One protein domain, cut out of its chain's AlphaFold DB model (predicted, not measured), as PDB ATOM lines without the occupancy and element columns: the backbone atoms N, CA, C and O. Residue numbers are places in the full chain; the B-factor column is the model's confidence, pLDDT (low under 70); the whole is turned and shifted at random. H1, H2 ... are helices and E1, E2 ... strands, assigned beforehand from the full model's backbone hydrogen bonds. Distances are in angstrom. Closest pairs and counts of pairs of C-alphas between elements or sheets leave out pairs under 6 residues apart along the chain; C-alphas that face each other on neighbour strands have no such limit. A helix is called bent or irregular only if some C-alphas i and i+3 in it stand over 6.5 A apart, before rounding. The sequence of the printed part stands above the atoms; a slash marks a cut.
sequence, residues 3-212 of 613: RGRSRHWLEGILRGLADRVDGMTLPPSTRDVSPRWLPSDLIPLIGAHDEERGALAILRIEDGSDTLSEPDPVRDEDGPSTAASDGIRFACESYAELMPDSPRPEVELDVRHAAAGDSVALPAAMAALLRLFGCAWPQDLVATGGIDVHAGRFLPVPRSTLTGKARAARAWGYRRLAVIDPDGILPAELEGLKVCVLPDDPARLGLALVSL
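Overview. This is residues 3 to 212 of the 613 residues of an uncharacterized protein of Phycisphaerae bacterium (UniProt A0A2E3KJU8). H3 lies in the core, with a strongly twisted sheet, E1 E2 E3, curled round it, and H2 packs on it. A small parallel sheet, E4 E7 E8, lies between H3 and H4, while the long helix H1 makes an arm whose residues 3 to 9 stick out from the body. The printed part has 210 residues, with five named helices and eight named strands in the order H1 E1 E2 H2 E3 H3 E4 E5 E6 H4 E7 E8 H5; E1 E2 E3 is antiparallel in that order, E4 E7 E8 is parallel in that order, and E5 E6 is an antiparallel pair. The class is mixed, helices and strands. The whole is compact, with a radius of gyration of the C-alphas of 16.4 A and spans of 50 by 45 by 31 A.

Along the chain. H1, residues 3 to 21, begins at C-alpha 3, (177.772, -121.540, 387.461), and is 27.0 A long. E1 is residues 42 to 48, 19.5 A, and E2 is residues 54 to 67, 35.9 A; E2 bends by 60 degrees at residue 64. H2, residues 80 to 93, is 19.7 A long, and E3, residues 103 to 110, is 22.1 A. H3, residues 118 to 132, begins at (193.839, -105.795, 372.301) and is 22.4 A long; it is irregular, but only just, with C-alphas 119 and 122 6.7 A apart. E4 is residues 141 to 143, E5 146 to 148 and E6 153 to 155. H4, residues 159 to 171, is 18.5 A long. E7 is residues 176 to 180 and E8 193 to 198. H5, residues 202 to 210, ends at C-alpha 210, (171.195, -100.241, 365.704); it too is only just irregular, with C-alphas 203 and 206 6.9 A apart.

Arrangement. E1 and E2 form a hairpin, with N 45 and O 57 at 2.8 A, within hydrogen-bond range. E2 and E3 are antiparallel, with N 62 and O 106 at 2.9 A. H1 only grazes this sheet, with its residues 10 to 21. The sheet E1 E2 E3 curls round H3, and with H3 on one face of it there are two layers, helix on one face of a sheet; the closest C-alphas of E3 and H3 are those of Pro 105 and Ala 128, 5.6 A. H4 is on the sheet E1 E2 E3, over E1 and E2, at a height over the sheet of 6.6 A, and the closest C-alphas of E2 and H4 are those of Gly 54 and Gly 164, 4.6 A. H2 and H3 touch, C-alphas of Ala 84 and Ala 121 being closest at 4.1 A, at a steep tilt of 42 degrees, the same way. In the parallel sheet, N 178 and O 142 are 2.8 A apart between E4 and E7, and N 196 and O 177 are 2.8 A apart between E7 and E8. H3 and H4 on its two faces give three layers, helices on both faces of a sheet. E4 runs on into E5 across a break of 2 residues, at 39 degrees; E5 and E6 form a hairpin, with N 148 and O 153 at 2.8 A. H5 touches H3, with residues 126 to 130 of H3 alone, closest at the C-alphas of Leu 129 and Gly 206, 6.3 A. Every O i to N i+4 pair is within hydrogen-bond range in H2; in H1 it is 14 of 15, in H3 9 of 11, in H4 8 of 9 and in H5 3 of 5.

Size, cuts and confidence. The C-alphas farthest apart are those of Pro 27 and Glu 70, 50.3 A. The printed part has no cut. The links H1 to E1, E2 to H2 and E7 to E8 are long, and residues 73 to 78 stand free. The mean pLDDT of the printed part is 75.7, with residues 3 to 41, 50 to 53, 56, 71 to 80 and 110 to 116 under 70.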
ATOM      1  N   ARG A   3     176.452-121.909 388.036       33.25
ATOM      2  CA  ARG A   3     177.772-121.540 387.461       33.25
ATOM      3  C   ARG A   3     178.658-122.735 387.057       33.25
ATOM      4  O   ARG A   3     179.358-122.671 386.053       33.25
ATOM      5  N   GLY A   4     178.597-123.851 387.792       32.09
ATOM      6  CA  GLY A   4     179.429-125.036 387.525       32.09
ATOM      7  C   GLY A   4     179.006-125.868 386.306       32.09
ATOM      8  O   GLY A   4     179.859-126.470 385.662       32.09
ATOM      9  N   ARG A   5     177.710-125.887 385.950       38.03
ATOM     10  CA  ARG A   5     177.220-126.635 384.775       38.03
ATOM     11  C   ARG A   5     177.458-125.870 383.473       38.03
ATOM     12  O   ARG A   5     177.860-126.488 382.494       38.03
ATOM     13  N   SER A   6     177.280-124.547 383.487       39.66
ATOM     14  CA  SER A   6     177.556-123.686 382.329       39.66
ATOM     15  C   SER A   6     179.033-123.731 381.937       39.66
ATOM     16  O   SER A   6     179.339-123.890 380.762       39.66
ATOM     17  N   ARG A   7     179.946-123.705 382.920       39.31
ATOM     18  CA  ARG A   7     181.397-123.790 382.692       39.31
ATOM     19  C   ARG A   7     181.826-125.111 382.049       39.31
ATOM     20  O   ARG A   7     182.593-125.096 381.099       39.31
ATOM     21  N   HIS A   8     181.297-126.242 382.516       43.09
ATOM     22  CA  HIS A   8     181.647-127.560 381.970       43.09
ATOM     23  C   HIS A   8     181.114-127.768 380.540       43.09
ATOM     24  O   HIS A   8     181.767-128.387 379.705       43.09
ATOM     25  N   TRP A   9     179.935-127.212 380.248       46.41
ATOM     26  CA  TRP A   9     179.358-127.193 378.903       46.41
ATOM     27  C   TRP A   9     180.162-126.292 377.951       46.41
ATOM     28  O   TRP A   9     180.484-126.718 376.844       46.41
ATOM     29  N   LEU A  10     180.566-125.100 378.412       45.12
ATOM     30  CA  LEU A  10     181.417-124.168 377.665       45.12
ATOM     31  C   LEU A  10     182.800-124.767 377.367       45.12
ATOM     32  O   LEU A  10     183.284-124.669 376.247       45.12
ATOM     33  N   GLU A  11     183.407-125.441 378.347       46.44
ATOM     34  CA  GLU A  11     184.689-126.142 378.197       46.44
ATOM     35  C   GLU A  11     184.592-127.306 377.198       46.44
ATOM     36  O   GLU A  11     185.502-127.499 376.393       46.44
ATOM     37  N   GLY A  12     183.484-128.056 377.194       47.19
ATOM     38  CA  GLY A  12     183.236-129.110 376.203       47.19
ATOM     39  C   GLY A  12     183.061-128.570 374.780       47.19
ATOM     40  O   GLY A  12     183.552-129.167 373.823       47.19
ATOM     41  N   ILE A  13     182.412-127.413 374.655       51.03
ATOM     42  CA  ILE A  13     182.248-126.663 373.410       51.03
ATOM     43  C   ILE A  13     183.598-126.156 372.911       51.03
ATOM     44  O   ILE A  13     184.019-126.556 371.832       51.03
ATOM     45  N   LEU A  14     184.315-125.363 373.711       48.06
ATOM     46  CA  LEU A  14     185.609-124.781 373.347       48.06
ATOM     47  C   LEU A  14     186.647-125.856 372.996       48.06
ATOM     48  O   LEU A  14     187.392-125.688 372.035       48.06
ATOM     49  N   ARG A  15     186.647-126.996 373.700       48.44
ATOM     50  CA  ARG A  15     187.526-128.135 373.394       48.44
ATOM     51  C   ARG A  15     187.166-128.815 372.071       48.44
ATOM     52  O   ARG A  15     188.037-128.959 371.223       48.44
ATOM     53  N   GLY A  16     185.892-129.149 371.841       48.28
ATOM     54  CA  GLY A  16     185.448-129.722 370.559       48.28
ATOM     55  C   GLY A  16     185.609-128.772 369.361       48.28
ATOM     56  O   GLY A  16     185.462-129.181 368.209       48.28
ATOM     57  N   LEU A  17     185.890-127.502 369.638       48.78
ATOM     58  CA  LEU A  17     186.063-126.422 368.684       48.78
ATOM     59  C   LEU A  17     187.532-126.113 368.385       48.78
ATOM     60  O   LEU A  17     187.857-125.884 367.223       48.78
ATOM     61  N   ALA A  18     188.413-126.184 369.385       44.81
ATOM     62  CA  ALA A  18     189.861-126.205 369.184       44.81
ATOM     63  C   ALA A  18     190.264-127.388 368.284       44.81
ATOM     64  O   ALA A  18     190.988-127.194 367.312       44.81
ATOM     65  N   ASP A  19     189.658-128.563 368.494       45.59
ATOM     66  CA  ASP A  19     189.875-129.767 367.674       45.59
ATOM     67  C   ASP A  19     189.432-129.610 366.197       45.59
ATOM     68  O   ASP A  19     189.854-130.379 365.335       45.59
ATOM     69  N   ARG A  20     188.569-128.630 365.871       44.62
ATOM     70  CA  ARG A  20     188.168-128.310 364.481       44.62
ATOM     71  C   ARG A  20     189.102-127.316 363.793       44.62
ATOM     72  O   ARG A  20     189.038-127.188 362.573       44.62
ATOM     73  N   VAL A  21     189.897-126.579 364.561       42.59
ATOM     74  CA  VAL A  21     190.771-125.502 364.078       42.59
ATOM     75  C   VAL A  21     192.227-125.976 364.022       42.59
ATOM     76  O   VAL A  21     192.927-125.670 363.057       42.59
ATOM     77  N   ASP A  22     192.659-126.805 364.975       38.44
ATOM     78  CA  ASP A  22     193.954-127.483 364.936       38.44
ATOM     79  C   ASP A  22     193.926-128.640 363.922       38.44
ATOM     80  O   ASP A  22     193.586-129.780 364.236       38.44
ATOM     81  N   GLY A  23     194.293-128.341 362.670       43.91
ATOM     82  CA  GLY A  23     194.701-129.368 361.702       43.91
ATOM     83  C   GLY A  23     194.095-129.325 360.299       43.91
ATOM     84  O   GLY A  23     194.246-130.308 359.577       43.91
ATOM     85  N   MET A  24     193.438-128.245 359.855       32.56
ATOM     86  CA  MET A  24     192.855-128.211 358.504       32.56
ATOM     87  C   MET A  24     193.266-126.998 357.661       32.56
ATOM     88  O   MET A  24     192.929-125.859 357.967       32.56
ATOM     89  N   THR A  25     193.859-127.274 356.495       36.47
ATOM     90  CA  THR A  25     193.624-126.482 355.278       36.47
ATOM     91  C   THR A  25     192.172-126.750 354.869       36.47
ATOM     92  O   THR A  25     191.857-127.789 354.287       36.47
ATOM     93  N   LEU A  26     191.246-125.890 355.292       33.47
ATOM     94  CA  LEU A  26     189.811-126.124 355.128       33.47
ATOM     95  C   LEU A  26     189.361-125.858 353.680       33.47
ATOM     96  O   LEU A  26     189.541-124.741 353.194       33.47
ATOM     97  N   PRO A  27     188.715-126.817 352.990       29.89
ATOM     98  CA  PRO A  27     187.951-126.489 351.795       29.89
ATOM     99  C   PRO A  27     186.744-125.615 352.189       29.89
ATOM    100  O   PRO A  27     186.237-125.741 353.310       29.89
ATOM    101  N   PRO A  28     186.256-124.735 351.295       30.53
ATOM    102  CA  PRO A  28     185.132-123.852 351.580       30.53
ATOM    103  C   PRO A  28     183.913-124.684 351.984       30.53
ATOM    104  O   PRO A  28     183.314-125.387 351.173       30.53
ATOM    105  N   SER A  29     183.562-124.628 353.267       32.62
ATOM    106  CA  SER A  29     182.357-125.262 353.790       32.62
ATOM    107  C   SER A  29     181.134-124.695 353.063       32.62
ATOM    108  O   SER A  29     180.871-123.493 353.112       32.62
ATOM    109  N   THR A  30     180.389-125.578 352.398       31.03
ATOM    110  CA  THR A  30     179.089-125.324 351.757       31.03
ATOM    111  C   THR A  30     177.910-125.499 352.720       31.03
ATOM    112  O   THR A  30     176.757-125.467 352.296       31.03
ATOM    113  N   ARG A  31     178.162-125.732 354.017       33.25
ATOM    114  CA  ARG A  31     177.105-125.976 355.006       33.25
ATOM    115  C   ARG A  31     176.770-124.703 355.773       33.25
ATOM    116  O   ARG A  31     177.495-124.296 356.675       33.25
ATOM    117  N   ASP A  32     175.622-124.138 355.417       34.16
ATOM    118  CA  ASP A  32     174.888-123.127 356.171       34.16
ATOM    119  C   ASP A  32     174.510-123.651 357.563       34.16
ATOM    120  O   ASP A  32     173.488-124.313 357.740       34.16
ATOM    121  N   VAL A  33     175.328-123.360 358.573       35.84
ATOM    122  CA  VAL A  33     174.973-123.603 359.974       35.84
ATOM    123  C   VAL A  33     175.165-122.304 360.741       35.84
ATOM    124  O   VAL A  33     176.256-122.012 361.213       35.84
ATOM    125  N   SER A  34     174.098-121.513 360.866       35.81
ATOM    126  CA  SER A  34     174.073-120.399 361.818       35.81
ATOM    127  C   SER A  34     174.266-120.956 363.236       35.81
ATOM    128  O   SER A  34     173.544-121.894 363.606       35.81
ATOM    129  N   PRO A  35     175.189-120.425 364.055       46.16
ATOM    130  CA  PRO A  35     175.379-120.903 365.418       46.16
ATOM    131  C   PRO A  35     174.206-120.464 366.317       46.16
ATOM    132  O   PRO A  35     174.267-119.478 367.035       46.16
ATOM    133  N   ARG A  36     173.104-121.227 366.296       47.25
ATOM    134  CA  ARG A  36     171.887-121.015 367.115       47.25
ATOM    135  C   ARG A  36     172.029-121.416 368.597       47.25
ATOM    136  O   ARG A  36     171.022-121.593 369.275       47.25
ATOM    137  N   TRP A  37     173.242-121.670 369.082       54.91
ATOM    138  CA  TRP A  37     173.452-122.479 370.289       54.91
ATOM    139  C   TRP A  37     174.112-121.745 371.461       54.91
ATOM    140  O   TRP A  37     174.147-122.321 372.546       54.91
ATOM    141  N   LEU A  38     174.590-120.505 371.293       60.62
ATOM    142  CA  LEU A  38     175.157-119.723 372.398       60.62
ATOM    143  C   LEU A  38     174.078-118.876 373.103       60.62
ATOM    144  O   LEU A  38     173.333-118.160 372.433       60.62
ATOM    145  N   PRO A  39     173.980-118.948 374.444       64.56
ATOM    146  CA  PRO A  39     173.296-117.952 375.267       64.56
ATOM    147  C   PRO A  39     173.705-116.509 374.933       64.56
ATOM    148  O   PRO A  39     174.847-116.258 374.556       64.56
ATOM    149  N   SER A  40     172.792-115.551 375.108       67.00
ATOM    150  CA  SER A  40     173.008-114.141 374.742       67.00
ATOM    151  C   SER A  40     174.080-113.423 375.571       67.00
ATOM    152  O   SER A  40     174.551-112.372 375.153       67.00
ATOM    153  N   ASP A  41     174.456-113.957 376.737       69.25
ATOM    154  CA  ASP A  41     175.544-113.450 377.582       69.25
ATOM    155  C   ASP A  41     176.931-113.949 377.149       69.25
ATOM    156  O   ASP A  41     177.931-113.546 377.744       69.25
ATOM    157  N   LEU A  42     177.006-114.812 376.128       75.62
ATOM    158  CA  LEU A  42     178.243-115.389 375.609       75.62
ATOM    159  C   LEU A  42     178.527-114.864 374.202       75.62
ATOM    160  O   LEU A  42     177.850-115.204 373.231       75.62
ATOM    161  N   ILE A  43     179.571-114.053 374.103       84.12
ATOM    162  CA  ILE A  43     179.960-113.326 372.903       84.12
ATOM    163  C   ILE A  43     181.147-114.037 372.250       84.12
ATOM    164  O   ILE A  43     182.171-114.256 372.910       84.12
ATOM    165  N   PRO A  44     181.047-114.411 370.965       81.88
ATOM    166  CA  PRO A  44     182.145-115.057 370.274       81.88
ATOM    167  C   PRO A  44     183.279-114.064 370.013       81.88
ATOM    168  O   PRO A  44     183.072-112.987 369.454       81.88
ATOM    169  N   LEU A  45     184.497-114.459 370.374       82.12
ATOM    170  CA  LEU A  45     185.719-113.721 370.085       82.12
ATOM    171  C   LEU A  45     186.569-114.471 369.070       82.12
ATOM    172  O   LEU A  45     186.760-115.678 369.185       82.12
ATOM    173  N   ILE A  46     187.150-113.740 368.127       82.81
ATOM    174  CA  ILE A  46     188.032-114.284 367.092       82.81
ATOM    175  C   ILE A  46     189.463-113.777 367.286       82.81
ATOM    176  O   ILE A  46     189.732-112.575 367.299       82.81
ATOM    177  N   GLY A  47     190.400-114.706 367.431       79.19
ATOM    178  CA  GLY A  47     191.841-114.474 367.484       79.19
ATOM    179  C   GLY A  47     192.542-115.004 366.234       79.19
ATOM    180  O   GLY A  47     191.930-115.656 365.388       79.19
ATOM    181  N   ALA A  48     193.839-114.733 366.123       76.75
ATOM    182  CA  ALA A  48     194.712-115.402 365.166       76.75
ATOM    183  C   ALA A  48     196.111-115.561 365.752       76.75
ATOM    184  O   ALA A  48     196.589-114.682 366.467       76.75
ATOM    185  N   HIS A  49     196.739-116.691 365.445       71.88
ATOM    186  CA  HIS A  49     198.146-116.946 365.724       71.88
ATOM    187  C   HIS A  49     199.027-116.463 364.564       71.88
ATOM    188  O   HIS A  49     200.118-115.953 364.800       71.88
ATOM    189  N   ASP A  50     198.535-116.597 363.328       69.88
ATOM    190  CA  ASP A  50     199.176-116.138 362.092       69.88
ATOM    191  C   ASP A  50     198.126-115.910 360.973       69.88
ATOM    192  O   ASP A  50     196.917-115.948 361.223       69.88
ATOM    193  N   GLU A  51     198.581-115.642 359.743       68.94
ATOM    194  CA  GLU A  51     197.735-115.421 358.552       68.94
ATOM    195  C   GLU A  51     196.851-116.622 358.181       68.94
ATOM    196  O   GLU A  51     195.812-116.461 357.533       68.94
ATOM    197  N   GLU A  52     197.242-117.828 358.589       67.88
ATOM    198  CA  GLU A  52     196.588-119.081 358.214       67.88
ATOM    199  C   GLU A  52     195.776-119.687 359.363       67.88
ATOM    200  O   GLU A  52     194.764-120.347 359.120       67.88
ATOM    201  N   ARG A  53     196.179-119.434 360.612       68.44
ATOM    202  CA  ARG A  53     195.618-120.034 361.825       68.44
ATOM    203  C   ARG A  53     194.890-119.000 362.672       68.44
ATOM    204  O   ARG A  53     195.494-118.242 363.434       68.44
ATOM    205  N   GLY A  54     193.564-119.010 362.564       70.69
ATOM    206  CA  GLY A  54     192.670-118.309 363.483       70.69
ATOM    207  C   GLY A  54     192.413-119.100 364.772       70.69
ATOM    208  O   GLY A  54     192.754-120.272 364.872       70.69
ATOM    209  N   ALA A  55     191.795-118.459 365.755       71.12
ATOM    210  CA  ALA A  55     191.411-119.054 367.032       71.12
ATOM    211  C   ALA A  55     190.075-118.474 367.504       71.12
ATOM    212  O   ALA A  55     189.696-117.381 367.082       71.12
ATOM    213  N   LEU A  56     189.374-119.175 368.397       69.69
ATOM    214  CA  LEU A  56     188.139-118.680 369.000       69.69
ATOM    215  C   LEU A  56     188.203-118.720 370.520       69.69
ATOM    216  O   LEU A  56     188.748-119.640 371.127       69.69
ATOM    217  N   ALA A  57     187.623-117.690 371.109       73.19
ATOM    218  CA  ALA A  57     187.445-117.514 372.537       73.19
ATOM    219  C   ALA A  57     186.011-117.054 372.800       73.19
ATOM    220  O   ALA A  57     185.251-116.759 371.873       73.19
ATOM    221  N   ILE A  58     185.630-117.013 374.071       75.81
ATOM    222  CA  ILE A  58     184.320-116.518 374.480       75.81
ATOM    223  C   ILE A  58     184.526-115.417 375.514       75.81
ATOM    224  O   ILE A  58     185.317-115.555 376.450       75.81
ATOM    225  N   LEU A  59     183.798-114.325 375.320       82.00
ATOM    226  CA  LEU A  59     183.622-113.265 376.297       82.00
ATOM    227  C   LEU A  59     182.265-113.453 376.946       82.00
ATOM    228  O   LEU A  59     181.256-113.592 376.257       82.00
ATOM    229  N   ARG A  60     182.238-113.457 378.271       82.81
ATOM    230  CA  ARG A  60     180.998-113.450 379.028       82.81
ATOM    231  C   ARG A  60     180.747-112.053 379.557       82.81
ATOM    232  O   ARG A  60     181.667-111.442 380.092       82.81
ATOM    233  N   ILE A  61     179.521-111.564 379.398       83.50
ATOM    234  CA  ILE A  61     179.124-110.232 379.856       83.50
ATOM    235  C   ILE A  61     178.029-110.319 380.921       83.50
ATOM    236  O   ILE A  61     176.999-110.970 380.725       83.50
ATOM    237  N   GLU A  62     178.248-109.656 382.051       84.31
ATOM    238  CA  GLU A  62     177.311-109.566 383.175       84.31
ATOM    239  C   GLU A  62     177.034-108.091 383.518       84.31
ATOM    240  O   GLU A  62     177.753-107.193 383.080       84.31
ATOM    241  N   ASP A  63     175.962-107.834 384.270       84.38
ATOM    242  CA  ASP A  63     175.742-106.510 384.862       84.38
ATOM    243  C   ASP A  63     176.692-106.345 386.050       84.38
ATOM    244  O   ASP A  63     176.703-107.198 386.943       84.38
ATOM    245  N   GLY A  64     177.481-105.271 386.051       82.19
ATOM    246  CA  GLY A  64     178.321-104.897 387.183       82.19
ATOM    247  C   GLY A  64     177.516-104.324 388.347       82.19
ATOM    248  O   GLY A  64     176.316-104.058 388.234       82.19
ATOM    249  N   SER A  65     178.186-104.136 389.487       80.62
ATOM    250  CA  SER A  65     177.580-103.509 390.671       80.62
ATOM    251  C   SER A  65     177.437-101.996 390.549       80.62
ATOM    252  O   SER A  65     176.540-101.424 391.166       80.62
ATOM    253  N   ASP A  66     178.319-101.377 389.770       83.69
ATOM    254  CA  ASP A  66     178.453 -99.928 389.681       83.69
ATOM    255  C   ASP A  66     177.578 -99.385 388.549       83.69
ATOM    256  O   ASP A  66     177.367-100.037 387.520       83.69
ATOM    257  N   THR A  67     177.079 -98.164 388.709       86.00
ATOM    258  CA  THR A  67     176.313 -97.484 387.657       86.00
ATOM    259  C   THR A  67     177.220 -96.751 386.663       86.00
ATOM    260  O   THR A  67     178.385 -96.464 386.940       86.00
ATOM    261  N   LEU A  68     176.694 -96.390 385.486       83.88
ATOM    262  CA  LEU A  68     177.442 -95.580 384.512       83.88
ATOM    263  C   LEU A  68     177.855 -94.201 385.050       83.88
ATOM    264  O   LEU A  68     178.818 -93.627 384.545       83.88
ATOM    265  N   SER A  69     177.131 -93.671 386.040       74.81
ATOM    266  CA  SER A  69     177.415 -92.370 386.657       74.81
ATOM    267  C   SER A  69     178.564 -92.381 387.669       74.81
ATOM    268  O   SER A  69     179.090 -91.320 388.012       74.81
ATOM    269  N   GLU A  70     178.954 -93.557 388.157       76.00
ATOM    270  CA  GLU A  70     180.014 -93.690 389.151       76.00
ATOM    271  C   GLU A  70     181.403 -93.584 388.507       76.00
ATOM    272  O   GLU A  70     181.569 -93.920 387.332       76.00
ATOM    273  N   PRO A  71     182.433 -93.129 389.242       69.00
ATOM    274  CA  PRO A  71     183.804 -93.148 388.745       69.00
ATOM    275  C   PRO A  71     184.225 -94.553 388.307       69.00
ATOM    276  O   PRO A  71     183.734 -95.559 388.822       69.00
ATOM    277  N   ASP A  72     185.152 -94.639 387.358       67.00
ATOM    278  CA  ASP A  72     185.727 -95.933 387.007       67.00
ATOM    279  C   ASP A  72     186.560 -96.486 388.176       67.00
ATOM    280  O   ASP A  72     187.300 -95.729 388.819       67.00
ATOM    281  N   PRO A  73     186.475 -97.797 388.461       64.69
ATOM    282  CA  PRO A  73     187.338 -98.419 389.451       64.69
ATOM    283  C   PRO A  73     188.808 -98.304 389.021       64.69
ATOM    284  O   PRO A  73     189.145 -98.485 387.849       64.69
ATOM    285  N   VAL A  74     189.696 -98.020 389.981       57.69
ATOM    286  CA  VAL A  74     191.152 -98.004 389.756       57.69
ATOM    287  C   VAL A  74     191.604 -99.417 389.390       57.69
ATOM    288  O   VAL A  74     191.262-100.370 390.091       57.69
ATOM    289  N   ARG A  75     192.356 -99.558 388.294       61.47
ATOM    290  CA  ARG A  75     192.825-100.858 387.801       61.47
ATOM    291  C   ARG A  75     194.335-100.988 387.910       61.47
ATOM    292  O   ARG A  75     195.060-100.108 387.456       61.47
ATOM    293  N   ASP A  76     194.755-102.128 388.442       46.34
ATOM    294  CA  ASP A  76     196.115-102.640 388.355       46.34
ATOM    295  C   ASP A  76     196.137-103.748 387.281       46.34
ATOM    296  O   ASP A  76     195.255-104.605 387.270       46.34
ATOM    297  N   GLU A  77     197.159-103.724 386.416       55.75
ATOM    298  CA  GLU A  77     197.552-104.722 385.391       55.75
ATOM    299  C   GLU A  77     197.138-104.491 383.915       55.75
ATOM    300  O   GLU A  77     195.990-104.208 383.563       55.75
ATOM    301  N   ASP A  78     198.126-104.694 383.029       56.25
ATOM    302  CA  ASP A  78     198.023-104.677 381.564       56.25
ATOM    303  C   ASP A  78     197.685-106.081 381.015       56.25
ATOM    304  O   ASP A  78     198.374-107.060 381.310       56.25
ATOM    305  N   GLY A  79     196.656-106.202 380.166       59.59
ATOM    306  CA  GLY A  79     196.295-107.467 379.511       59.59
ATOM    307  C   GLY A  79     195.012-107.414 378.658       59.59
ATOM    308  O   GLY A  79     194.380-106.365 378.542       59.59
ATOM    309  N   PRO A  80     194.570-108.542 378.058       55.97
ATOM    310  CA  PRO A  80     193.345-108.607 377.242       55.97
ATOM    311  C   PRO A  80     192.074-108.225 378.009       55.97
ATOM    312  O   PRO A  80     191.151-107.655 377.434       55.97
ATOM    313  N   SER A  81     192.041-108.519 379.314       73.00
ATOM    314  CA  SER A  81     190.972-108.081 380.222       73.00
ATOM    315  C   SER A  81     190.910-106.560 380.312       73.00
ATOM    316  O   SER A  81     189.827-105.979 380.254       73.00
ATOM    317  N   THR A  82     192.073-105.910 380.348       81.81
ATOM    318  CA  THR A  82     192.218-104.453 380.354       81.81
ATOM    319  C   THR A  82     191.697-103.857 379.050       81.81
ATOM    320  O   THR A  82     190.806-103.020 379.098       81.81
ATOM    321  N   ALA A  83     192.114-104.378 377.887       86.19
ATOM    322  CA  ALA A  83     191.640-103.892 376.584       86.19
ATOM    323  C   ALA A  83     190.121-104.064 376.382       86.19
ATOM    324  O   ALA A  83     189.449-103.149 375.906       86.19
ATOM    325  N   ALA A  84     189.559-105.216 376.771       87.00
ATOM    326  CA  ALA A  84     188.112-105.435 376.745       87.00
ATOM    327  C   ALA A  84     187.390-104.410 377.627       87.00
ATOM    328  O   ALA A  84     186.410-103.789 377.213       87.00
ATOM    329  N   SER A  85     187.913-104.198 378.830       85.69
ATOM    330  CA  SER A  85     187.306-103.301 379.796       85.69
ATOM    331  C   SER A  85     187.480-101.817 379.452       85.69
ATOM    332  O   SER A  85     186.611-101.019 379.798       85.69
ATOM    333  N   ASP A  86     188.555-101.434 378.761       87.31
ATOM    334  CA  ASP A  86     188.728-100.100 378.181       87.31
ATOM    335  C   ASP A  86     187.741 -99.862 377.040       87.31
ATOM    336  O   ASP A  86     187.098 -98.814 377.001       87.31
ATOM    337  N   GLY A  87     187.549-100.851 376.160       89.50
ATOM    338  CA  GLY A  87     186.534-100.786 375.107       89.50
ATOM    339  C   GLY A  87     185.132-100.533 375.665       89.50
ATOM    340  O   GLY A  87     184.431 -99.638 375.192       89.50
ATOM    341  N   ILE A  88     184.748-101.269 376.713       90.38
ATOM    342  CA  ILE A  88     183.473-101.062 377.420       90.38
ATOM    343  C   ILE A  88     183.400 -99.658 378.000       90.38
ATOM    344  O   ILE A  88     182.407 -98.965 377.788       90.38
ATOM    345  N   ARG A  89     184.445 -99.238 378.718       88.00
ATOM    346  CA  ARG A  89     184.495 -97.931 379.368       88.00
ATOM    347  C   ARG A  89     184.255 -96.816 378.350       88.00
ATOM    348  O   ARG A  89     183.285 -96.081 378.490       88.00
ATOM    349  N   PHE A  90     185.054 -96.737 377.287       87.44
ATOM    350  CA  PHE A  90     184.917 -95.675 376.284       87.44
ATOM    351  C   PHE A  90     183.553 -95.672 375.573       87.44
ATOM    352  O   PHE A  90     182.992 -94.605 375.305       87.44
ATOM    353  N   ALA A  91     182.988 -96.848 375.285       89.56
ATOM    354  CA  ALA A  91     181.668 -96.947 374.668       89.56
ATOM    355  C   ALA A  91     180.549 -96.488 375.619       89.56
ATOM    356  O   ALA A  91     179.703 -95.678 375.241       89.56
ATOM    357  N   CYS A  92     180.562 -96.960 376.866       89.38
ATOM    358  CA  CYS A  92     179.527 -96.675 377.857       89.38
ATOM    359  C   CYS A  92     179.608 -95.251 378.432       89.38
ATOM    360  O   CYS A  92     178.571 -94.655 378.717       89.38
ATOM    361  N   GLU A  93     180.807 -94.669 378.549       85.69
ATOM    362  CA  GLU A  93     181.019 -93.275 378.978       85.69
ATOM    363  C   GLU A  93     180.197 -92.284 378.138       85.69
ATOM    364  O   GLU A  93     179.681 -91.294 378.658       85.69
ATOM    365  N   SER A  94     180.019 -92.566 376.844       83.31
ATOM    366  CA  SER A  94     179.221 -91.722 375.946       83.31
ATOM    367  C   SER A  94     177.732 -91.694 376.322       83.31
ATOM    368  O   SER A  94     177.061 -90.697 376.057       83.31
ATOM    369  N   TYR A  95     177.235 -92.747 376.981       86.94
ATOM    370  CA  TYR A  95     175.832 -92.938 377.374       86.94
ATOM    371  C   TYR A  95     175.532 -92.551 378.828       86.94
ATOM    372  O   TYR A  95     174.358 -92.475 379.197       86.94
ATOM    373  N   ALA A  96     176.552 -92.260 379.642       83.31
ATOM    374  CA  ALA A  96     176.393 -91.970 381.069       83.31
ATOM    375  C   ALA A  96     175.445 -90.786 381.357       83.31
ATOM    376  O   ALA A  96     174.748 -90.789 382.367       83.31
ATOM    377  N   GLU A  97     175.348 -89.799 380.455       81.88
ATOM    378  CA  GLU A  97     174.402 -88.681 380.603       81.88
ATOM    379  C   GLU A  97     172.939 -89.125 380.493       81.88
ATOM    380  O   GLU A  97     172.097 -88.661 381.261       81.88
ATOM    381  N   LEU A  98     172.627 -90.016 379.549       86.38
ATOM    382  CA  LEU A  98     171.250 -90.415 379.250       86.38
ATOM    383  C   LEU A  98     170.803 -91.658 380.021       86.38
ATOM    384  O   LEU A  98     169.601 -91.899 380.153       86.38
ATOM    385  N   MET A  99     171.763 -92.444 380.509       87.25
ATOM    386  CA  MET A  99     171.553 -93.716 381.196       87.25
ATOM    387  C   MET A  99     172.386 -93.814 382.492       87.25
ATOM    388  O   MET A  99     173.027 -94.840 382.713       87.25
ATOM    389  N   PRO A 100     172.389 -92.782 383.364       82.06
ATOM    390  CA  PRO A 100     173.307 -92.706 384.506       82.06
ATOM    391  C   PRO A 100     173.147 -93.871 385.482       82.06
ATOM    392  O   PRO A 100     174.144 -94.369 385.990       82.06
ATOM    393  N   ASP A 101     171.909 -94.330 385.687       85.06
ATOM    394  CA  ASP A 101     171.559 -95.391 386.637       85.06
ATOM    395  C   ASP A 101     171.656 -96.799 386.023       85.06
ATOM    396  O   ASP A 101     171.326 -97.788 386.676       85.06
ATOM    397  N   SER A 102     172.046 -96.914 384.748       87.62
ATOM    398  CA  SER A 102     172.217 -98.230 384.129       87.62
ATOM    399  C   SER A 102     173.446 -98.928 384.706       87.62
ATOM    400  O   SER A 102     174.469 -98.265 384.910       87.62
ATOM    401  N   PRO A 103     173.372-100.248 384.957       87.44
ATOM    402  CA  PRO A 103     174.521-100.994 385.438       87.44
ATOM    403  C   PRO A 103     175.626-100.947 384.387       87.44
ATOM    404  O   PRO A 103     175.379-101.154 383.194       87.44
ATOM    405  N   ARG A 104     176.852-100.667 384.825       86.06
ATOM    406  CA  ARG A 104     178.036-100.745 383.976       86.06
ATOM    407  C   ARG A 104     178.288-102.220 383.649       86.06
ATOM    408  O   ARG A 104     178.464-103.007 384.574       86.06
ATOM    409  N   PRO A 105     178.311-102.627 382.368       87.38
ATOM    410  CA  PRO A 105     178.588-104.019 382.038       87.38
ATOM    411  C   PRO A 105     180.012-104.418 382.439       87.38
ATOM    412  O   PRO A 105     180.964-103.674 382.203       87.38
ATOM    413  N   GLU A 106     180.156-105.613 383.001       83.06
ATOM    414  CA  GLU A 106     181.437-106.230 383.345       83.06
ATOM    415  C   GLU A 106     181.680-107.464 382.480       83.06
ATOM    416  O   GLU A 106     180.740-108.114 382.011       83.06
ATOM    417  N   VAL A 107     182.954-107.794 382.258       77.94
ATOM    418  CA  VAL A 107     183.336-108.922 381.405       77.94
ATOM    419  C   VAL A 107     184.237-109.919 382.104       77.94
ATOM    420  O   VAL A 107     185.192-109.566 382.791       77.94
ATOM    421  N   GLU A 108     183.955-111.190 381.846       77.88
ATOM    422  CA  GLU A 108     184.812-112.323 382.170       77.88
ATOM    423  C   GLU A 108     185.312-112.924 380.849       77.88
ATOM    424  O   GLU A 108     184.527-113.340 379.992       77.88
ATOM    425  N   LEU A 109     186.632-112.938 380.658       72.31
ATOM    426  CA  LEU A 109     187.266-113.453 379.444       72.31
ATOM    427  C   LEU A 109     187.757-114.887 379.642       72.31
ATOM    428  O   LEU A 109     188.583-115.146 380.516       72.31
ATOM    429  N   ASP A 110     187.350-115.794 378.752       68.88
ATOM    430  CA  ASP A 110     187.969-117.115 378.625       68.88
ATOM    431  C   ASP A 110     188.801-117.194 377.337       68.88
ATOM    432  O   ASP A 110     188.314-117.561 376.266       68.88
ATOM    433  N   VAL A 111     190.081-116.812 377.442       63.56
ATOM    434  CA  VAL A 111     191.046-116.757 376.323       63.56
ATOM    435  C   VAL A 111     191.974-117.972 376.257       63.56
ATOM    436  O   VAL A 111     192.976-117.941 375.551       63.56
ATOM    437  N   ARG A 112     191.652-119.073 376.957       58.47
ATOM    438  CA  ARG A 112     192.517-120.269 377.068       58.47
ATOM    439  C   ARG A 112     192.951-120.884 375.723       58.47
ATOM    440  O   ARG A 112     193.921-121.636 375.700       58.47
ATOM    441  N   HIS A 113     192.266-120.554 374.626       55.50
ATOM    442  CA  HIS A 113     192.517-121.071 373.276       55.50
ATOM    443  C   HIS A 113     192.745-119.988 372.207       55.50
ATOM    444  O   HIS A 113     192.786-120.322 371.030       55.50
ATOM    445  N   ALA A 114     192.893-118.711 372.582       57.69
ATOM    446  CA  ALA A 114     193.144-117.617 371.644       57.69
ATOM    447  C   ALA A 114     194.407-116.836 372.028       57.69
ATOM    448  O   ALA A 114     194.707-116.660 373.206       57.69
ATOM    449  N   ALA A 115     195.146-116.346 371.029       56.31
ATOM    450  CA  ALA A 115     196.260-115.436 371.271       56.31
ATOM    451  C   ALA A 115     195.761-114.161 371.980       56.31
ATOM    452  O   ALA A 115     194.806-113.522 371.527       56.31
ATOM    453  N   ALA A 116     196.403-113.809 373.095       60.38
ATOM    454  CA  ALA A 116     196.138-112.588 373.845       60.38
ATOM    455  C   ALA A 116     196.457-111.351 372.985       60.38
ATOM    456  O   ALA A 116     197.552-111.247 372.434       60.38
ATOM    457  N   GLY A 117     195.513-110.418 372.875       75.06
ATOM    458  CA  GLY A 117     195.688-109.159 372.150       75.06
ATOM    459  C   GLY A 117     194.562-108.172 372.444       75.06
ATOM    460  O   GLY A 117     193.512-108.553 372.961       75.06
ATOM    461  N   ASP A 118     194.775-106.909 372.092       85.31
ATOM    462  CA  ASP A 118     193.839-105.795 372.301       85.31
ATOM    463  C   ASP A 118     192.586-105.861 371.409       85.31
ATOM    464  O   ASP A 118     191.574-105.238 371.711       85.31
ATOM    465  N   SER A 119     192.617-106.678 370.348       88.25
ATOM    466  CA  SER A 119     191.540-106.843 369.357       88.25
ATOM    467  C   SER A 119     190.177-107.338 369.894       88.25
ATOM    468  O   SER A 119     189.237-107.523 369.110       88.25
ATOM    469  N   VAL A 120     190.094-107.581 371.207       88.75
ATOM    470  CA  VAL A 120     188.889-107.885 371.996       88.75
ATOM    471  C   VAL A 120     188.124-106.625 372.431       88.75
ATOM    472  O   VAL A 120     186.956-106.719 372.809       88.75
ATOM    473  N   ALA A 121     188.740-105.442 372.351       91.88
ATOM    474  CA  ALA A 121     188.137-104.188 372.791       91.88
ATOM    475  C   ALA A 121     186.825-103.876 372.055       91.88
ATOM    476  O   ALA A 121     185.812-103.597 372.699       91.88
ATOM    477  N   LEU A 122     186.806-103.993 370.721       94.44
ATOM    478  CA  LEU A 122     185.598-103.754 369.925       94.44
ATOM    479  C   LEU A 122     184.447-104.727 370.256       94.44
ATOM    480  O   LEU A 122     183.360-104.245 370.573       94.44
ATOM    481  N   PRO A 123     184.614-106.070 370.214       92.94
ATOM    482  CA  PRO A 123     183.517-106.975 370.565       92.94
ATOM    483  C   PRO A 123     183.010-106.776 372.001       92.94
ATOM    484  O   PRO A 123     181.806-106.879 372.224       92.94
ATOM    485  N   ALA A 124     183.885-106.440 372.958       92.00
ATOM    486  CA  ALA A 124     183.479-106.120 374.327       92.00
ATOM    487  C   ALA A 124     182.617-104.846 374.391       92.00
ATOM    488  O   ALA A 124     181.543-104.855 374.993       92.00
ATOM    489  N   ALA A 125     183.042-103.779 373.710       94.25
ATOM    490  CA  ALA A 125     182.290-102.532 373.591       94.25
ATOM    491  C   ALA A 125     180.912-102.741 372.944       94.25
ATOM    492  O   ALA A 125     179.895-102.273 373.456       94.25
ATOM    493  N   MET A 126     180.868-103.491 371.837       94.38
ATOM    494  CA  MET A 126     179.621-103.822 371.147       94.38
ATOM    495  C   MET A 126     178.670-104.604 372.051       94.38
ATOM    496  O   MET A 126     177.488-104.281 372.125       94.38
ATOM    497  N   ALA A 127     179.180-105.616 372.756       92.00
ATOM    498  CA  ALA A 127     178.383-106.421 373.670       92.00
ATOM    499  C   ALA A 127     177.810-105.586 374.822       92.00
ATOM    500  O   ALA A 127     176.638-105.740 375.162       92.00
ATOM    501  N   ALA A 128     178.607-104.675 375.385       92.31
ATOM    502  CA  ALA A 128     178.164-103.770 376.437       92.31
ATOM    503  C   ALA A 128     177.043-102.839 375.969       92.31
ATOM    504  O   ALA A 128     176.021-102.739 376.645       92.31
ATOM    505  N   LEU A 129     177.179-102.222 374.791       93.00
ATOM    506  CA  LEU A 129     176.126-101.367 374.242       93.00
ATOM    507  C   LEU A 129     174.861-102.158 373.899       93.00
ATOM    508  O   LEU A 129     173.769-101.729 374.257       93.00
ATOM    509  N   LEU A 130     174.979-103.334 373.272       91.88
ATOM    510  CA  LEU A 130     173.816-104.187 372.993       91.88
ATOM    511  C   LEU A 130     173.096-104.583 374.286       91.88
ATOM    512  O   LEU A 130     171.869-104.513 374.342       91.88
ATOM    513  N   ARG A 131     173.842-104.909 375.346       90.50
ATOM    514  CA  ARG A 131     173.275-105.197 376.667       90.50
ATOM    515  C   ARG A 131     172.557-103.984 377.261       90.50
ATOM    516  O   ARG A 131     171.409-104.125 377.677       90.50
ATOM    517  N   LEU A 132     173.179-102.800 377.236       89.62
ATOM    518  CA  LEU A 132     172.543-101.538 377.648       89.62
ATOM    519  C   LEU A 132     171.261-101.255 376.853       89.62
ATOM    520  O   LEU A 132     170.299-100.706 377.384       89.62
ATOM    521  N   PHE A 133     171.229-101.657 375.585       89.62
ATOM    522  CA  PHE A 133     170.091-101.472 374.690       89.62
ATOM    523  C   PHE A 133     169.007-102.547 374.847       89.62
ATOM    524  O   PHE A 133     167.986-102.481 374.164       89.62
ATOM    525  N   GLY A 134     169.216-103.543 375.716       88.81
ATOM    526  CA  GLY A 134     168.323-104.694 375.854       88.81
ATOM    527  C   GLY A 134     168.283-105.584 374.605       88.81
ATOM    528  O   GLY A 134     167.315-106.312 374.398       88.81
ATOM    529  N   CYS A 135     169.311-105.511 373.760       88.25
ATOM    530  CA  CYS A 135     169.429-106.241 372.506       88.25
ATOM    531  C   CYS A 135     170.312-107.484 372.666       88.25
ATOM    532  O   CYS A 135     171.290-107.496 373.413       88.25
ATOM    533  N   ALA A 136     169.991-108.534 371.912       86.19
ATOM    534  CA  ALA A 136     170.837-109.718 371.825       86.19
ATOM    535  C   ALA A 136     171.991-109.507 370.831       86.19
ATOM    536  O   ALA A 136     171.884-108.733 369.878       86.19
ATOM    537  N   TRP A 137     173.081-110.254 371.017       86.50
ATOM    538  CA  TRP A 137     174.141-110.342 370.015       86.50
ATOM    539  C   TRP A 137     173.619-110.992 368.716       86.50
ATOM    540  O   TRP A 137     173.006-112.066 368.788       86.50
ATOM    541  N   PRO A 138     173.867-110.411 367.524       86.56
ATOM    542  CA  PRO A 138     173.433-111.014 366.266       86.56
ATOM    543  C   PRO A 138     174.105-112.372 366.009       86.56
ATOM    544  O   PRO A 138     175.327-112.494 366.008       86.56
ATOM    545  N   GLN A 139     173.301-113.405 365.745       81.12
ATOM    546  CA  GLN A 139     173.763-114.806 365.722       81.12
ATOM    547  C   GLN A 139     174.792-115.136 364.629       81.12
ATOM    548  O   GLN A 139     175.521-116.116 364.742       81.12
ATOM    549  N   ASP A 140     174.835-114.373 363.543       85.75
ATOM    550  CA  ASP A 140     175.707-114.598 362.385       85.75
ATOM    551  C   ASP A 140     176.892-113.618 362.320       85.75
ATOM    552  O   ASP A 140     177.620-113.610 361.320       85.75
ATOM    553  N   LEU A 141     177.090-112.820 363.377       89.19
ATOM    554  CA  LEU A 141     178.104-111.778 363.476       89.19
ATOM    555  C   LEU A 141     179.235-112.167 364.435       89.19
ATOM    556  O   LEU A 141     178.999-112.618 365.555       89.19
ATOM    557  N   VAL A 142     180.464-111.889 364.018       91.12
ATOM    558  CA  VAL A 142     181.643-111.775 364.891       91.12
ATOM    559  C   VAL A 142     182.267-110.399 364.720       91.12
ATOM    560  O   VAL A 142     182.090-109.774 363.676       91.12
ATOM    561  N   ALA A 143     183.017-109.931 365.716       93.25
ATOM    562  CA  ALA A 143     183.689-108.640 365.655       93.25
ATOM    563  C   ALA A 143     185.151-108.726 366.092       93.25
ATOM    564  O   ALA A 143     185.525-109.578 366.901       93.25
ATOM    565  N   THR A 144     185.981-107.827 365.566       93.50
ATOM    566  CA  THR A 144     187.371-107.671 365.998       93.50
ATOM    567  C   THR A 144     187.869-106.243 365.771       93.50
ATOM    568  O   THR A 144     187.611-105.648 364.728       93.50
ATOM    569  N   GLY A 145     188.579-105.688 366.751       93.81
ATOM    570  CA  GLY A 145     189.084-104.314 366.716       93.81
ATOM    571  C   GLY A 145     189.835-103.984 368.000       93.81
ATOM    572  O   GLY A 145     189.390-104.380 369.081       93.81
ATOM    573  N   GLY A 146     190.996-103.343 367.858       92.81
ATOM    574  CA  GLY A 146     191.842-102.919 368.977       92.81
ATOM    575  C   GLY A 146     191.362-101.607 369.587       92.81
ATOM    576  O   GLY A 146     190.306-101.090 369.208       92.81
ATOM    577  N   ILE A 147     192.144-101.041 370.504       91.25
ATOM    578  CA  ILE A 147     191.850 -99.728 371.084       91.25
ATOM    579  C   ILE A 147     193.121 -98.934 371.356       91.25
ATOM    580  O   ILE A 147     194.081 -99.442 371.925       91.25
ATOM    581  N   ASP A 148     193.103 -97.665 370.967       90.75
ATOM    582  CA  ASP A 148     194.067 -96.671 371.405       90.75
ATOM    583  C   ASP A 148     193.489 -95.968 372.634       90.75
ATOM    584  O   ASP A 148     192.569 -95.153 372.528       90.75
ATOM    585  N   VAL A 149     194.015 -96.295 373.814       85.69
ATOM    586  CA  VAL A 149     193.560 -95.712 375.083       85.69
ATOM    587  C   VAL A 149     193.923 -94.227 375.181       85.69
ATOM    588  O   VAL A 149     193.200 -93.462 375.818       85.69
ATOM    589  N   HIS A 150     195.002 -93.787 374.530       84.56
ATOM    590  CA  HIS A 150     195.403 -92.381 374.537       84.56
ATOM    591  C   HIS A 150     194.516 -91.541 373.620       84.56
ATOM    592  O   HIS A 150     194.093 -90.451 374.006       84.56
ATOM    593  N   ALA A 151     194.211 -92.048 372.425       83.38
ATOM    594  CA  ALA A 151     193.304 -91.378 371.497       83.38
ATOM    595  C   ALA A 151     191.820 -91.589 371.847       83.38
ATOM    596  O   ALA A 151     190.971 -90.843 371.354       83.38
ATOM    597  N   GLY A 152     191.500 -92.592 372.672       86.31
ATOM    598  CA  GLY A 152     190.131 -93.000 372.990       86.31
ATOM    599  C   GLY A 152     189.362 -93.497 371.764       86.31
ATOM    600  O   GLY A 152     188.177 -93.201 371.627       86.31
ATOM    601  N   ARG A 153     190.043 -94.189 370.841       90.62
ATOM    602  CA  ARG A 153     189.485 -94.650 369.557       90.62
ATOM    603  C   ARG A 153     189.732 -96.131 369.344       90.62
ATOM    604  O   ARG A 153     190.773 -96.651 369.743       90.62
ATOM    605  N   PHE A 154     188.808 -96.806 368.671       93.62
ATOM    606  CA  PHE A 154     189.035 -98.176 368.230       93.62
ATOM    607  C   PHE A 154     190.026 -98.217 367.065       93.62
ATOM    608  O   PHE A 154     190.051 -97.328 366.216       93.62
ATOM    609  N   LEU A 155     190.838 -99.271 367.019       94.00
ATOM    610  CA  LEU A 155     191.883 -99.448 366.014       94.00
ATOM    611  C   LEU A 155     191.543-100.576 365.031       94.00
ATOM    612  O   LEU A 155     190.996-101.612 365.441       94.00
ATOM    613  N   PRO A 156     191.913-100.426 363.743       93.75
ATOM    614  CA  PRO A 156     191.858-101.522 362.787       93.75
ATOM    615  C   PRO A 156     192.800-102.654 363.211       93.75
ATOM    616  O   PRO A 156     193.870-102.434 363.777       93.75
ATOM    617  N   VAL A 157     192.414-103.890 362.900       90.00
ATOM    618  CA  VAL A 157     193.278-105.060 363.105       90.00
ATOM    619  C   VAL A 157     194.227-105.201 361.909       90.00
ATOM    620  O   VAL A 157     193.778-105.054 360.768       90.00
ATOM    621  N   PRO A 158     195.519-105.527 362.118       87.25
ATOM    622  CA  PRO A 158     196.457-105.741 361.021       87.25
ATOM    623  C   PRO A 158     195.944-106.762 360.000       87.25
ATOM    624  O   PRO A 158     195.440-107.827 360.362       87.25
ATOM    625  N   ARG A 159     196.136-106.478 358.705       81.38
ATOM    626  CA  ARG A 159     195.704-107.370 357.611       81.38
ATOM    627  C   ARG A 159     196.257-108.789 357.735       81.38
ATOM    628  O   ARG A 159     195.551-109.737 357.403       81.38
ATOM    629  N   SER A 160     197.480-108.923 358.247       79.12
ATOM    630  CA  SER A 160     198.123-110.217 358.476       79.12
ATOM    631  C   SER A 160     197.339-111.096 359.457       79.12
ATOM    632  O   SER A 160     197.241-112.297 359.273       79.12
ATOM    633  N   THR A 161     196.687-110.544 360.477       85.50
ATOM    634  CA  THR A 161     195.896-111.360 361.419       85.50
ATOM    635  C   THR A 161     194.407-111.379 361.080       85.50
ATOM    636  O   THR A 161     193.698-112.315 361.459       85.50
ATOM    637  N   LEU A 162     193.919-110.388 360.329       88.75
ATOM    638  CA  LEU A 162     192.512-110.276 359.951       88.75
ATOM    639  C   LEU A 162     192.046-111.422 359.036       88.75
ATOM    640  O   LEU A 162     190.956-111.955 359.237       88.75
ATOM    641  N   THR A 163     192.875-111.849 358.078       86.38
ATOM    642  CA  THR A 163     192.549-112.973 357.180       86.38
ATOM    643  C   THR A 163     192.383-114.286 357.951       86.38
ATOM    644  O   THR A 163     191.382-114.983 357.778       86.38
ATOM    645  N   GLY A 164     193.306-114.597 358.871       83.88
ATOM    646  CA  GLY A 164     193.218-115.787 359.727       83.88
ATOM    647  C   GLY A 164     191.977-115.772 360.629       83.88
ATOM    648  O   GLY A 164     191.263-116.774 360.733       83.88
ATOM    649  N   LYS A 165     191.650-114.606 361.206       88.81
ATOM    650  CA  LYS A 165     190.413-114.382 361.977       88.81
ATOM    651  C   LYS A 165     189.153-114.620 361.133       88.81
ATOM    652  O   LYS A 165     188.239-115.310 361.585       88.81
ATOM    653  N   ALA A 166     189.111-114.093 359.908       88.50
ATOM    654  CA  ALA A 166     187.983-114.261 358.992       88.50
ATOM    655  C   ALA A 166     187.787-115.732 358.582       88.50
ATOM    656  O   ALA A 166     186.666-116.239 358.605       88.50
ATOM    657  N   ARG A 167     188.870-116.466 358.297       84.19
ATOM    658  CA  ARG A 167     188.797-117.911 358.013       84.19
ATOM    659  C   ARG A 167     188.234-118.705 359.184       84.19
ATOM    660  O   ARG A 167     187.339-119.525 358.979       84.19
ATOM    661  N   ALA A 168     188.703-118.440 360.406       80.62
ATOM    662  CA  ALA A 168     188.182-119.105 361.602       80.62
ATOM    663  C   ALA A 168     186.695-118.805 361.829       80.62
ATOM    664  O   ALA A 168     185.916-119.721 362.090       80.62
ATOM    665  N   ALA A 169     186.280-117.550 361.654       85.12
ATOM    666  CA  ALA A 169     184.876-117.166 361.737       85.12
ATOM    667  C   ALA A 169     184.007-117.895 360.695       85.12
ATOM    668  O   ALA A 169     182.971-118.470 361.037       85.12
ATOM    669  N   ARG A 170     184.448-117.946 359.433       83.69
ATOM    670  CA  ARG A 170     183.735-118.655 358.362       83.69
ATOM    671  C   ARG A 170     183.627-120.154 358.641       83.69
ATOM    672  O   ARG A 170     182.563-120.741 358.452       83.69
ATOM    673  N   ALA A 171     184.705-120.778 359.117       76.62
ATOM    674  CA  ALA A 171     184.721-122.195 359.486       76.62
ATOM    675  C   ALA A 171     183.668-122.541 360.555       76.62
ATOM    676  O   ALA A 171     183.204-123.678 360.637       76.62
ATOM    677  N   TRP A 172     183.261-121.548 361.343       71.44
ATOM    678  CA  TRP A 172     182.256-121.668 362.392       71.44
ATOM    679  C   TRP A 172     180.839-121.286 361.974       71.44
ATOM    680  O   TRP A 172     179.921-121.356 362.792       71.44
ATOM    681  N   GLY A 173     180.644-120.934 360.704       75.56
ATOM    682  CA  GLY A 173     179.327-120.628 360.155       75.56
ATOM    683  C   GLY A 173     178.854-119.199 360.411       75.56
ATOM    684  O   GLY A 173     177.685-118.899 360.157       75.56
ATOM    685  N   TYR A 174     179.737-118.305 360.872       83.56
ATOM    686  CA  TYR A 174     179.458-116.871 360.819       83.56
ATOM    687  C   TYR A 174     179.405-116.405 359.367       83.56
ATOM    688  O   TYR A 174     180.008-117.005 358.476       83.56
ATOM    689  N   ARG A 175     178.650-115.334 359.127       88.12
ATOM    690  CA  ARG A 175     178.440-114.765 357.788       88.12
ATOM    691  C   ARG A 175     178.878-113.315 357.698       88.12
ATOM    692  O   ARG A 175     179.105-112.817 356.598       88.12
ATOM    693  N   ARG A 176     178.985-112.644 358.843       92.56
ATOM    694  CA  ARG A 176     179.331-111.233 358.945       92.56
ATOM    695  C   ARG A 176     180.516-111.040 359.879       92.56
ATOM    696  O   ARG A 176     180.600-111.684 360.926       92.56
ATOM    697  N   LEU A 177     181.402-110.130 359.496       94.00
ATOM    698  CA  LEU A 177     182.571-109.736 360.270       94.00
ATOM    699  C   LEU A 177     182.550-108.220 360.482       94.00
ATOM    700  O   LEU A 177     182.676-107.464 359.522       94.00
ATOM    701  N   ALA A 178     182.389-107.790 361.730       95.69
ATOM    702  CA  ALA A 178     182.484-106.394 362.135       95.69
ATOM    703  C   ALA A 178     183.939-105.990 362.412       95.69
ATOM    704  O   ALA A 178     184.650-106.675 363.152       95.69
ATOM    705  N   VAL A 179     184.370-104.878 361.815       96.00
ATOM    706  CA  VAL A 179     185.758-104.385 361.862       96.00
ATOM    707  C   VAL A 179     185.805-102.864 361.882       96.00
ATOM    708  O   VAL A 179     184.846-102.206 361.486       96.00
ATOM    709  N   ILE A 180     186.952-102.320 362.279       95.62
ATOM    710  CA  ILE A 180     187.305-100.913 362.085       95.62
ATOM    711  C   ILE A 180     188.119-100.788 360.793       95.62
ATOM    712  O   ILE A 180     189.096-101.516 360.618       95.62
ATOM    713  N   ASP A 181     187.711 -99.890 359.896       92.50
ATOM    714  CA  ASP A 181     188.398 -99.604 358.627       92.50
ATOM    715  C   ASP A 181     188.243 -98.119 358.251       92.50
ATOM    716  O   ASP A 181     187.460 -97.779 357.363       92.50
ATOM    717  N   PRO A 182     188.938 -97.209 358.958       84.25
ATOM    718  CA  PRO A 182     188.781 -95.767 358.760       84.25
ATOM    719  C   PRO A 182     189.234 -95.320 357.365       84.25
ATOM    720  O   PRO A 182     188.737 -94.326 356.845       84.25
ATOM    721  N   ASP A 183     190.146 -96.076 356.755       86.25
ATOM    722  CA  ASP A 183     190.731 -95.777 355.450       86.25
ATOM    723  C   ASP A 183     189.934 -96.397 354.282       86.25
ATOM    724  O   ASP A 183     190.274 -96.177 353.117       86.25
ATOM    725  N   GLY A 184     188.894 -97.192 354.570       85.81
ATOM    726  CA  GLY A 184     188.030 -97.817 353.561       85.81
ATOM    727  C   GLY A 184     188.769 -98.751 352.596       85.81
ATOM    728  O   GLY A 184     188.412 -98.841 351.420       85.81
ATOM    729  N   ILE A 185     189.841 -99.401 353.055       88.88
ATOM    730  CA  ILE A 185     190.717-100.208 352.192       88.88
ATOM    731  C   ILE A 185     190.270-101.677 352.168       88.88
ATOM    732  O   ILE A 185     190.755-102.457 351.339       88.88
ATOM    733  N   LEU A 186     189.429-102.113 353.109       88.44
ATOM    734  CA  LEU A 186     188.949-103.488 353.150       88.44
ATOM    735  C   LEU A 186     187.891-103.737 352.066       88.44
ATOM    736  O   LEU A 186     187.056-102.880 351.776       88.44
ATOM    737  N   PRO A 187     187.897-104.932 351.454       91.25
ATOM    738  CA  PRO A 187     186.843-105.322 350.529       91.25
ATOM    739  C   PRO A 187     185.502-105.497 351.259       91.25
ATOM    740  O   PRO A 187     185.464-105.829 352.442       91.25
ATOM    741  N   ALA A 188     184.391-105.370 350.525       90.88
ATOM    742  CA  ALA A 188     183.043-105.622 351.051       90.88
ATOM    743  C   ALA A 188     182.837-107.072 351.540       90.88
ATOM    744  O   ALA A 188     181.970-107.335 352.376       90.88
ATOM    745  N   GLU A 189     183.641-108.009 351.034       92.75
ATOM    746  CA  GLU A 189     183.695-109.392 351.497       92.75
ATOM    747  C   GLU A 189     185.140-109.819 351.763       92.75
ATOM    748  O   GLU A 189     186.027-109.589 350.939       92.75
ATOM    749  N   LEU A 190     185.369-110.497 352.888       90.38
ATOM    750  CA  LEU A 190     186.665-111.052 353.266       90.38
ATOM    751  C   LEU A 190     186.495-112.526 353.617       90.38
ATOM    752  O   LEU A 190     185.724-112.866 354.510       90.38
ATOM    753  N   GLU A 191     187.199-113.408 352.900       88.69
ATOM    754  CA  GLU A 191     187.088-114.865 353.084       88.69
ATOM    755  C   GLU A 191     185.616-115.341 353.010       88.69
ATOM    756  O   GLU A 191     185.200-116.284 353.682       88.69
ATOM    757  N   GLY A 192     184.808-114.668 352.176       85.69
ATOM    758  CA  GLY A 192     183.360-114.857 351.992       85.69
ATOM    759  C   GLY A 192     182.485-114.556 353.210       85.69
ATOM    760  O   GLY A 192     181.350-115.026 353.268       85.69
ATOM    761  N   LEU A 193     182.998-113.792 354.174       89.94
ATOM    762  CA  LEU A 193     182.195-113.078 355.161       89.94
ATOM    763  C   LEU A 193     181.885-111.683 354.631       89.94
ATOM    764  O   LEU A 193     182.782-111.002 354.136       89.94
ATOM    765  N   LYS A 194     180.648-111.221 354.804       93.88
ATOM    766  CA  LYS A 194     180.291-109.821 354.562       93.88
ATOM    767  C   LYS A 194     180.965-108.939 355.614       93.88
ATOM    768  O   LYS A 194     180.726-109.106 356.813       93.88
ATOM    769  N   VAL A 195     181.778-107.989 355.169       93.62
ATOM    770  CA  VAL A 195     182.444-107.021 356.045       93.62
ATOM    771  C   VAL A 195     181.438-105.943 356.449       93.62
ATOM    772  O   VAL A 195     180.756-105.357 355.611       93.62
ATOM    773  N   CYS A 196     181.316-105.716 357.754       93.81
ATOM    774  CA  CYS A 196     180.494-104.666 358.346       93.81
ATOM    775  C   CYS A 196     181.438-103.649 358.994       93.81
ATOM    776  O   CYS A 196     181.982-103.907 360.067       93.81
ATOM    777  N   VAL A 197     181.676-102.520 358.332       92.81
ATOM    778  CA  VAL A 197     182.566-101.487 358.876       92.81
ATOM    779  C   VAL A 197     181.842-100.741 359.994       92.81
ATOM    780  O   VAL A 197     180.726-100.257 359.806       92.81
ATOM    781  N   LEU A 198     182.473-100.681 361.162       94.12
ATOM    782  CA  LEU A 198     182.019 -99.932 362.327       94.12
ATOM    783  C   LEU A 198     182.884 -98.679 362.518       94.12
ATOM    784  O   LEU A 198     184.044 -98.663 362.098       94.12
ATOM    785  N   PRO A 199     182.334 -97.626 363.145       89.50
ATOM    786  CA  PRO A 199     183.085 -96.408 363.404       89.50
ATOM    787  C   PRO A 199     184.179 -96.635 364.453       89.50
ATOM    788  O   PRO A 199     184.006 -97.401 365.401       89.50
ATOM    789  N   ASP A 200     185.287 -95.915 364.299       90.38
ATOM    790  CA  ASP A 200     186.402 -95.887 365.248       90.38
ATOM    791  C   ASP A 200     186.094 -95.043 366.500       90.38
ATOM    792  O   ASP A 200     186.633 -95.304 367.575       90.38
ATOM    793  N   ASP A 201     185.217 -94.043 366.373       86.94
ATOM    794  CA  ASP A 201     184.732 -93.203 367.473       86.94
ATOM    795  C   ASP A 201     183.681 -93.950 368.330       86.94
ATOM    796  O   ASP A 201     182.594 -94.270 367.824       86.94
ATOM    797  N   PRO A 202     183.939 -94.180 369.634       87.56
ATOM    798  CA  PRO A 202     183.007 -94.863 370.532       87.56
ATOM    799  C   PRO A 202     181.612 -94.236 370.607       87.56
ATOM    800  O   PRO A 202     180.626 -94.962 370.753       87.56
ATOM    801  N   ALA A 203     181.491 -92.917 370.445       82.00
ATOM    802  CA  ALA A 203     180.194 -92.250 370.500       82.00
ATOM    803  C   ALA A 203     179.298 -92.574 369.290       82.00
ATOM    804  O   ALA A 203     178.072 -92.533 369.397       82.00
ATOM    805  N   ARG A 204     179.894 -92.946 368.147       86.06
ATOM    806  CA  ARG A 204     179.166 -93.368 366.937       86.06
ATOM    807  C   ARG A 204     178.739 -94.837 366.990       86.06
ATOM    808  O   ARG A 204     177.839 -95.235 366.249       86.06
ATOM    809  N   LEU A 205     179.374 -95.645 367.844       90.25
ATOM    810  CA  LEU A 205     179.213 -97.100 367.846       90.25
ATOM    811  C   LEU A 205     177.764 -97.529 368.105       90.25
ATOM    812  O   LEU A 205     177.259 -98.402 367.407       90.25
ATOM    813  N   GLY A 206     177.072 -96.904 369.059       89.06
ATOM    814  CA  GLY A 206     175.701 -97.302 369.391       89.06
ATOM    815  C   GLY A 206     174.719 -97.128 368.229       89.06
ATOM    816  O   GLY A 206     173.974 -98.057 367.937       89.06
ATOM    817  N   LEU A 207     174.771 -96.009 367.499       86.50
ATOM    818  CA  LEU A 207     173.910 -95.802 366.329       86.50
ATOM    819  C   LEU A 207     174.251 -96.773 365.183       86.50
ATOM    820  O   LEU A 207     173.354 -97.318 364.534       86.50
ATOM    821  N   ALA A 208     175.542 -97.056 364.981       87.88
ATOM    822  CA  ALA A 208     175.990 -98.047 364.004       87.88
ATOM    823  C   ALA A 208     175.473 -99.459 364.335       87.88
ATOM    824  O   ALA A 208     175.037-100.179 363.437       87.88
ATOM    825  N   LEU A 209     175.458 -99.842 365.618       89.06
ATOM    826  CA  LEU A 209     174.922-101.130 366.070       89.06
ATOM    827  C   LEU A 209     173.429-101.276 365.789       89.06
ATOM    828  O   LEU A 209     173.007-102.340 365.347       89.06
ATOM    829  N   VAL A 210     172.639-100.220 365.996       83.56
ATOM    830  CA  VAL A 210     171.195-100.241 365.704       83.56
ATOM    831  C   VAL A 210     170.914-100.396 364.205       83.56
ATOM    832  O   VAL A 210     169.879-100.925 363.815       83.56
ATOM    833  N   SER A 211     171.862-100.007 363.355       78.88
ATOM    834  CA  SER A 211     171.763-100.191 361.903       78.88
ATOM    835  C   SER A 211     172.139-101.611 361.447       78.88
ATOM    836  O   SER A 211     171.977-101.954 360.272       78.88
ATOM    837  N   LEU A 212     172.652-102.469 362.342       83.44
ATOM    838  CA  LEU A 212     172.978-103.855 362.013       83.44
ATOM    839  C   LEU A 212     171.719-104.725 361.981       83.44
ATOM    840  O   LEU A 212     170.937-104.772 362.925       83.44
TER     841      LEU A 212